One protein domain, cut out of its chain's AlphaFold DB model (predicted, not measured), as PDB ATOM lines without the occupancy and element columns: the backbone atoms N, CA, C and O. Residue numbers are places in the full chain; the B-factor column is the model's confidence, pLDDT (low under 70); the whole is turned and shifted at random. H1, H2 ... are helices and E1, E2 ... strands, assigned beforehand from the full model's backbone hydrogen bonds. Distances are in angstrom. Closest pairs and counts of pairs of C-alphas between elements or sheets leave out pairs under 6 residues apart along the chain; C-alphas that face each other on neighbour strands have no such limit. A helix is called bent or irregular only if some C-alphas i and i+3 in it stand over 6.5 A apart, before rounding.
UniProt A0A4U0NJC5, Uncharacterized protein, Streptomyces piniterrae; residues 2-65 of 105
ATOM      1  N   ILE A   2      24.690  42.754   9.344       50.28
ATOM      2  CA  ILE A   2      25.245  41.527   8.764       50.28
ATOM      3  C   ILE A   2      26.113  41.964   7.578       50.28
ATOM      4  O   ILE A   2      25.642  42.716   6.728       50.28
ATOM      5  N   ASN A   3      27.381  41.561   7.563       59.88
ATOM      6  CA  ASN A   3      28.306  41.859   6.479       59.88
ATOM      7  C   ASN A   3      27.924  41.094   5.201       59.88
ATOM      8  O   ASN A   3      27.068  40.208   5.201       59.88
ATOM      9  N   ASN A   4      28.619  41.391   4.104       60.16
ATOM     10  CA  ASN A   4      28.379  40.775   2.793       60.16
ATOM     11  C   ASN A   4      28.574  39.246   2.760       60.16
ATOM     12  O   ASN A   4      28.260  38.612   1.756       60.16
ATOM     13  N   ASN A   5      29.066  38.650   3.847       60.19
ATOM     14  CA  ASN A   5      29.324  37.222   3.974       60.19
ATOM     15  C   ASN A   5      28.231  36.526   4.804       60.19
ATOM     16  O   ASN A   5      28.380  35.355   5.147       60.19
ATOM     17  N   GLY A   6      27.162  37.238   5.176       50.03
ATOM     18  CA  GLY A   6      26.099  36.693   6.020       50.03
ATOM     19  C   GLY A   6      26.481  36.571   7.501       50.03
ATOM     20  O   GLY A   6      25.749  35.942   8.261       50.03
ATOM     21  N   LEU A   7      27.604  37.163   7.926       56.28
ATOM     22  CA  LEU A   7      28.095  37.132   9.309       56.28
ATOM     23  C   LEU A   7      27.902  38.487   9.992       56.28
ATOM     24  O   LEU A   7      27.833  39.517   9.330       56.28
ATOM     25  N   PHE A   8      27.856  38.524  11.324       61.94
ATOM     26  CA  PHE A   8      27.852  39.795  12.054       61.94
ATOM     27  C   PHE A   8      29.108  40.623  11.723       61.94
ATOM     28  O   PHE A   8      30.210  40.078  11.650       61.94
ATOM     29  N   GLU A   9      28.958  41.934  11.509       66.00
ATOM     30  CA  GLU A   9      30.102  42.851  11.430       66.00
ATOM     31  C   GLU A   9      30.792  42.936  12.793       66.00
ATOM     32  O   GLU A   9      30.300  43.571  13.726       66.00
ATOM     33  N   TRP A  10      31.938  42.269  12.902       71.00
ATOM     34  CA  TRP A  10      32.813  42.358  14.061       71.00
ATOM     35  C   TRP A  10      33.788  43.518  13.881       71.00
ATOM     36  O   TRP A  10      34.507  43.588  12.884       71.00
ATOM     37  N   HIS A  11      33.848  44.398  14.876       70.62
ATOM     38  CA  HIS A  11      34.833  45.471  14.946       70.62
ATOM     39  C   HIS A  11      35.754  45.234  16.142       70.62
ATOM     40  O   HIS A  11      35.290  45.064  17.268       70.62
ATOM     41  N   SER A  12      37.064  45.219  15.901       76.69
ATOM     42  CA  SER A  12      38.079  45.128  16.951       76.69
ATOM     43  C   SER A  12      38.547  46.518  17.368       76.69
ATOM     44  O   SER A  12      38.796  47.372  16.517       76.69
ATOM     45  N   THR A  13      38.733  46.728  18.667       80.62
ATOM     46  CA  THR A  13      39.319  47.953  19.220       80.62
ATOM     47  C   THR A  13      40.151  47.637  20.464       80.62
ATOM     48  O   THR A  13      40.080  46.533  21.000       80.62
ATOM     49  N   SER A  14      40.954  48.599  20.914       81.38
ATOM     50  CA  SER A  14      41.721  48.547  22.159       81.38
ATOM     51  C   SER A  14      40.876  48.901  23.394       81.38
ATOM     52  O   SER A  14      39.776  49.452  23.289       81.38
ATOM     53  N   THR A  15      41.389  48.544  24.575       80.06
ATOM     54  CA  THR A  15      40.694  48.653  25.871       80.06
ATOM     55  C   THR A  15      40.482  50.089  26.353       80.06
ATOM     56  O   THR A  15      39.569  50.335  27.133       80.06
ATOM     57  N   ASP A  16      41.252  51.053  25.850       85.56
ATOM     58  CA  ASP A  16      41.055  52.495  26.063       85.56
ATOM     59  C   ASP A  16      39.712  53.008  25.517       85.56
ATOM     60  O   ASP A  16      39.265  54.091  25.888       85.56
ATOM     61  N   ARG A  17      39.038  52.224  24.668       84.31
ATOM     62  CA  ARG A  17      37.694  52.523  24.161       84.31
ATOM     63  C   ARG A  17      36.577  51.775  24.886       84.31
ATOM     64  O   ARG A  17      35.456  51.759  24.382       84.31
ATOM     65  N   ALA A  18      36.847  51.171  26.046       85.06
ATOM     66  CA  ALA A  18      35.844  50.426  26.811       85.06
ATOM     67  C   ALA A  18      34.555  51.238  27.032       85.06
ATOM     68  O   ALA A  18      33.473  50.742  26.732       85.06
ATOM     69  N   ASP A  19      34.665  52.511  27.421       86.06
ATOM     70  CA  ASP A  19      33.504  53.386  27.641       86.06
ATOM     71  C   ASP A  19      32.671  53.608  26.370       86.06
ATOM     72  O   ASP A  19      31.445  53.706  26.426       86.06
ATOM     73  N   GLN A  20      33.315  53.648  25.200       86.00
ATOM     74  CA  GLN A  20      32.625  53.785  23.915       86.00
ATOM     75  C   GLN A  20      31.897  52.496  23.534       86.00
ATOM     76  O   GLN A  20      30.784  52.555  23.015       86.00
ATOM     77  N   ILE A  21      32.500  51.335  23.816       85.75
ATOM     78  CA  ILE A  21      31.848  50.033  23.626       85.75
ATOM     79  C   ILE A  21      30.620  49.943  24.530       85.75
ATOM     80  O   ILE A  21      29.547  49.602  24.045       85.75
ATOM     81  N   LEU A  22      30.752  50.292  25.811       85.19
ATOM     82  CA  LEU A  22      29.635  50.274  26.758       85.19
ATOM     83  C   LEU A  22      28.528  51.246  26.336       85.19
ATOM     84  O   LEU A  22      27.370  50.853  26.261       85.19
ATOM     85  N   SER A  23      28.887  52.464  25.923       88.44
ATOM     86  CA  SER A  23      27.924  53.441  25.395       88.44
ATOM     87  C   SER A  23      27.175  52.923  24.163       88.44
ATOM     88  O   SER A  23      25.990  53.199  23.992       88.44
ATOM     89  N   LEU A  24      27.848  52.161  23.294       86.19
ATOM     90  CA  LEU A  24      27.211  51.517  22.148       86.19
ATOM     91  C   LEU A  24      26.288  50.377  22.595       86.19
ATOM     92  O   LEU A  24      25.177  50.267  22.086       86.19
ATOM     93  N   VAL A  25      26.720  49.537  23.537       85.81
ATOM     94  CA  VAL A  25      25.913  48.436  24.090       85.81
ATOM     95  C   VAL A  25      24.634  48.968  24.748       85.81
ATOM     96  O   VAL A  25      23.566  48.381  24.551       85.81
ATOM     97  N   ASP A  26      24.725  50.088  25.464       87.62
ATOM     98  CA  ASP A  26      23.620  50.710  26.203       87.62
ATOM     99  C   ASP A  26      22.793  51.696  25.365       87.62
ATOM    100  O   ASP A  26      21.791  52.236  25.840       87.62
ATOM    101  N   ALA A  27      23.171  51.925  24.103       89.50
ATOM    102  CA  ALA A  27      22.414  52.786  23.209       89.50
ATOM    103  C   ALA A  27      20.959  52.290  23.091       89.50
ATOM    104  O   ALA A  27      20.741  51.090  22.888       89.50
ATOM    105  N   PRO A  28      19.947  53.183  23.122       89.62
ATOM    106  CA  PRO A  28      18.540  52.782  23.041       89.62
ATOM    107  C   PRO A  28      18.213  51.917  21.819       89.62
ATOM    108  O   PRO A  28      17.398  51.006  21.904       89.62
ATOM    109  N   SER A  29      18.900  52.141  20.694       89.12
ATOM    110  CA  SER A  29      18.747  51.339  19.473       89.12
ATOM    111  C   SER A  29      19.174  49.877  19.631       89.12
ATOM    112  O   SER A  29      18.796  49.048  18.810       89.12
ATOM    113  N   ASN A  30      19.970  49.563  20.655       87.44
ATOM    114  CA  ASN A  30      20.527  48.238  20.915       87.44
ATOM    115  C   ASN A  30      19.866  47.544  22.116       87.44
ATOM    116  O   ASN A  30      20.162  46.374  22.365       87.44
ATOM    117  N   PHE A  31      18.986  48.233  22.849       87.88
ATOM    118  CA  PHE A  31      18.464  47.781  24.141       87.88
ATOM    119  C   PHE A  31      17.710  46.447  24.062       87.88
ATOM    120  O   PHE A  31      17.927  45.570  24.897       87.88
ATOM    121  N   ASP A  32      16.894  46.256  23.024       88.12
ATOM    122  CA  ASP A  32      16.094  45.036  22.836       88.12
ATOM    123  C   ASP A  32      16.869  43.893  22.161       88.12
ATOM    124  O   ASP A  32      16.381  42.766  22.075       88.12
ATOM    125  N   TYR A  33      18.096  44.150  21.701       86.38
ATOM    126  CA  TYR A  33      18.916  43.160  21.009       86.38
ATOM    127  C   TYR A  33      19.884  42.449  21.954       86.38
ATOM    128  O   TYR A  33      20.377  43.011  22.937       86.38
ATOM    129  N   HIS A  34      20.212  41.208  21.598       86.00
ATOM    130  CA  HIS A  34      21.366  40.509  22.149       86.00
ATOM    131  C   HIS A  34      22.653  41.140  21.620       86.00
ATOM    132  O   HIS A  34      22.839  41.234  20.406       86.00
ATOM    133  N   VAL A  35      23.545  41.551  22.522       86.06
ATOM    134  CA  VAL A  35      24.821  42.176  22.155       86.06
ATOM    135  C   VAL A  35      25.970  41.362  22.728       86.06
ATOM    136  O   VAL A  35      26.052  41.149  23.936       86.06
ATOM    137  N   GLY A  36      26.848  40.893  21.842       86.00
ATOM    138  CA  GLY A  36      28.056  40.159  22.202       86.00
ATOM    139  C   GLY A  36      29.274  41.077  22.273       86.00
ATOM    140  O   GLY A  36      29.532  41.826  21.333       86.00
ATOM    141  N   VAL A  37      30.055  40.981  23.347       85.50
ATOM    142  CA  VAL A  37      31.363  41.636  23.487       85.50
ATOM    143  C   VAL A  37      32.421  40.562  23.711       85.50
ATOM    144  O   VAL A  37      32.357  39.813  24.680       85.50
ATOM    145  N   CYS A  38      33.400  40.482  22.812       84.50
ATOM    146  CA  CYS A  38      34.554  39.602  22.972       84.50
ATOM    147  C   CYS A  38      35.722  40.396  23.558       84.50
ATOM    148  O   CYS A  38      36.151  41.391  22.975       84.50
ATOM    149  N   VAL A  39      36.251  39.937  24.688       83.06
ATOM    150  CA  VAL A  39      37.467  40.472  25.304       83.06
ATOM    151  C   VAL A  39      38.587  39.475  25.060       83.06
ATOM    152  O   VAL A  39      38.416  38.285  25.308       83.06
ATOM    153  N   TYR A  40      39.735  39.946  24.581       81.25
ATOM    154  CA  TYR A  40      40.901  39.103  24.337       81.25
ATOM    155  C   TYR A  40      42.172  39.781  24.847       81.25
ATOM    156  O   TYR A  40      42.439  40.940  24.530       81.25
ATOM    157  N   HIS A  41      42.956  39.049  25.634       77.06
ATOM    158  CA  HIS A  41      44.228  39.475  26.194       77.06
ATOM    159  C   HIS A  41      45.372  38.737  25.492       77.06
ATOM    160  O   HIS A  41      45.786  37.646  25.892       77.06
ATOM    161  N   SER A  42      45.913  39.362  24.447       71.94
ATOM    162  CA  SER A  42      46.877  38.743  23.529       71.94
ATOM    163  C   SER A  42      48.116  38.161  24.207       71.94
ATOM    164  O   SER A  42      48.589  37.109  23.796       71.94
ATOM    165  N   THR A  43      48.636  38.806  25.255       70.56
ATOM    166  CA  THR A  43      49.841  38.336  25.961       70.56
ATOM    167  C   THR A  43      49.579  37.092  26.807       70.56
ATOM    168  O   THR A  43      50.485  36.295  27.018       70.56
ATOM    169  N   ALA A  44      48.351  36.926  27.306       66.81
ATOM    170  CA  ALA A  44      47.989  35.782  28.142       66.81
ATOM    171  C   ALA A  44      47.357  34.644  27.329       66.81
ATOM    172  O   ALA A  44      47.174  33.566  27.878       66.81
ATOM    173  N   GLY A  45      46.990  34.886  26.064       66.38
ATOM    174  CA  GLY A  45      46.229  33.930  25.253       66.38
ATOM    175  C   GLY A  45      44.797  33.709  25.751       66.38
ATOM    176  O   GLY A  45      44.097  32.831  25.266       66.38
ATOM    177  N   THR A  46      44.327  34.507  26.713       71.38
ATOM    178  CA  THR A  46      43.022  34.319  27.354       71.38
ATOM    179  C   THR A  46      42.042  35.419  26.979       71.38
ATOM    180  O   THR A  46      42.404  36.455  26.421       71.38
ATOM    181  N   GLY A  47      40.771  35.207  27.287       78.12
ATOM    182  CA  GLY A  47      39.725  36.170  27.006       78.12
ATOM    183  C   GLY A  47      38.367  35.688  27.474       78.12
ATOM    184  O   GLY A  47      38.245  34.912  28.421       78.12
ATOM    185  N   GLY A  48      37.328  36.126  26.783       80.50
ATOM    186  CA  GLY A  48      35.980  35.640  26.997       80.50
ATOM    187  C   GLY A  48      34.953  36.411  26.195       80.50
ATOM    188  O   GLY A  48      35.243  37.435  25.574       80.50
ATOM    189  N   GLN A  49      33.735  35.897  26.219       85.62
ATOM    190  CA  GLN A  49      32.584  36.488  25.560       85.62
ATOM    191  C   GLN A  49      31.563  36.880  26.617       85.62
ATOM    192  O   GLN A  49      31.196  36.071  27.465       85.62
ATOM    193  N   LEU A  50      31.113  38.124  26.563       86.44
ATOM    194  CA  LEU A  50      29.966  38.623  27.305       86.44
ATOM    195  C   LEU A  50      28.791  38.690  26.337       86.44
ATOM    196  O   LEU A  50      28.915  39.279  25.265       86.44
ATOM    197  N   LEU A  51      27.664  38.096  26.704       88.44
ATOM    198  CA  LEU A  51      26.416  38.188  25.964       88.44
ATOM    199  C   LEU A  51      25.393  38.917  26.828       88.44
ATOM    200  O   LEU A  51      24.846  38.356  27.777       88.44
ATOM    201  N   PHE A  52      25.130  40.169  26.478       86.38
ATOM    202  CA  PHE A  52      24.103  40.979  27.112       86.38
ATOM    203  C   PHE A  52      22.753  40.654  26.485       86.38
ATOM    204  O   PHE A  52      22.573  40.798  25.272       86.38
ATOM    205  N   HIS A  53      21.796  40.226  27.308       87.56
ATOM    206  CA  HIS A  53      20.441  39.959  26.841       87.56
ATOM    207  C   HIS A  53      19.662  41.263  26.610       87.56
ATOM    208  O   HIS A  53      20.016  42.324  27.144       87.56
ATOM    209  N   GLY A  54      18.594  41.184  25.809       88.25
ATOM    210  CA  GLY A  54      17.665  42.298  25.624       88.25
ATOM    211  C   GLY A  54      17.117  42.763  26.977       88.25
ATOM    212  O   GLY A  54      16.931  41.954  27.889       88.25
ATOM    213  N   GLY A  55      16.950  44.071  27.150       87.88
ATOM    214  CA  GLY A  55      16.533  44.660  28.424       87.88
ATOM    215  C   GLY A  55      17.631  44.776  29.490       87.88
ATOM    216  O   GLY A  55      17.373  45.329  30.555       87.88
ATOM    217  N   ARG A  56      18.845  44.261  29.232       85.06
ATOM    218  CA  ARG A  56      20.050  44.384  30.087       85.06
ATOM    219  C   ARG A  56      19.915  43.875  31.529       85.06
ATOM    220  O   ARG A  56      20.776  44.140  32.357       85.06
ATOM    221  N   ALA A  57      18.889  43.078  31.817       85.62
ATOM    222  CA  ALA A  57      18.706  42.466  33.132       85.62
ATOM    223  C   ALA A  57      19.659  41.283  33.385       85.62
ATOM    224  O   ALA A  57      19.943  40.961  34.533       85.62
ATOM    225  N   ASN A  58      20.145  40.635  32.320       80.88
ATOM    226  CA  ASN A  58      20.991  39.446  32.401       80.88
ATOM    227  C   ASN A  58      22.193  39.557  31.456       80.88
ATOM    228  O   ASN A  58      22.074  40.065  30.335       80.88
ATOM    229  N   CYS A  59      23.325  39.004  31.887       82.25
ATOM    230  CA  CYS A  59      24.527  38.844  31.079       82.25
ATOM    231  C   CYS A  59      25.067  37.422  31.253       82.25
ATOM    232  O   CYS A  59      25.266  36.971  32.382       82.25
ATOM    233  N   ALA A  60      25.299  36.723  30.144       81.56
ATOM    234  CA  ALA A  60      26.024  35.461  30.151       81.56
ATOM    235  C   ALA A  60      27.510  35.728  29.893       81.56
ATOM    236  O   ALA A  60      27.865  36.493  28.997       81.56
ATOM    237  N   PHE A  61      28.385  35.078  30.657       80.38
ATOM    238  CA  PHE A  61      29.830  35.178  30.483       80.38
ATOM    239  C   PHE A  61      30.417  33.811  30.132       80.38
ATOM    240  O   PHE A  61      30.223  32.842  30.861       80.38
ATOM    241  N   THR A  62      31.147  33.749  29.019       79.06
ATOM    242  CA  THR A  62      31.864  32.558  28.547       79.06
ATOM    243  C   THR A  62      33.368  32.847  28.542       79.06
ATOM    244  O   THR A  62      33.877  33.423  27.577       79.06
ATOM    245  N   PRO A  63      34.102  32.498  29.608       71.75
ATOM    246  CA  PRO A  63      35.538  32.722  29.677       71.75
ATOM    247  C   PRO A  63      36.290  31.790  28.726       71.75
ATOM    248  O   PRO A  63      36.067  30.579  28.693       71.75
ATOM    249  N   THR A  64      37.238  32.354  27.984       68.56
ATOM    250  CA  THR A  64      38.228  31.606  27.207       68.56
ATOM    251  C   THR A  64      39.508  31.534  28.028       68.56
ATOM    252  O   THR A  64      40.299  32.475  28.060       68.56
ATOM    253  N   ILE A  65      39.687  30.423  28.733       62.84
ATOM    254  CA  ILE A  65      40.948  30.083  29.393       62.84
ATOM    255  C   ILE A  65      41.580  29.006  28.523       62.84
ATOM    256  O   ILE A  65      40.924  27.999  28.244       62.84
TER     257      ILE A  65
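AT A GLANCE: This is residues 2 to 65 of the 105 residues of an uncharacterized protein of Streptomyces piniterrae (UniProt A0A4U0NJC5). A tail sticks out at residues 3 to 9; then one helix, H1, runs along edge strand E1, over one face of a small three-stranded sheet. The sheet is an antiparallel meander, each strand the neighbour of the one before, in order E1 E2 E3. The 64 printed residues, under half in named elements, hold H1, E1, E2, E3 along the chain, a mixed class. The whole is only just compact, close to loose: radius of gyration of the C-alphas 12.7 A, spans 34 by 31 by 22 A.

HOW THE PARTS SIT: H1, residues 15 to 25, is on the sheet at a height of 10.8 A, over E1, residues 35 to 41; their closest C-alphas, Val 25 and Val 35, are 6.6 A apart. H1 is irregular, C-alphas 16 and 19 being 7.8 A apart; 5 of 7 O i to N i+4 pairs are within hydrogen-bond range. Look next at hairpin E1 and E2, residues 46 to 52: N 37 and O 50 are 2.8 A apart. In hairpin E2 and E3, residues 59 to 64, N 49 and O 62 are 2.8 A apart.

IN THESE COORDINATES: Find C-alpha 15 at (40.694, 48.653, 25.871); H1 runs 14.9 A from there. E1 spans 20.0 A, E2 20.1 A, and E3 16.0 A, ending at C-alpha 64, (38.228, 31.606, 27.207).

THE WHOLE: The farthest C-alphas, Pro 28 and Thr 43, are 34.6 A apart. The printed part has no cut and no long link. Residues 2 to 9, 44 to 45 and 64 to 65 have pLDDT under 70.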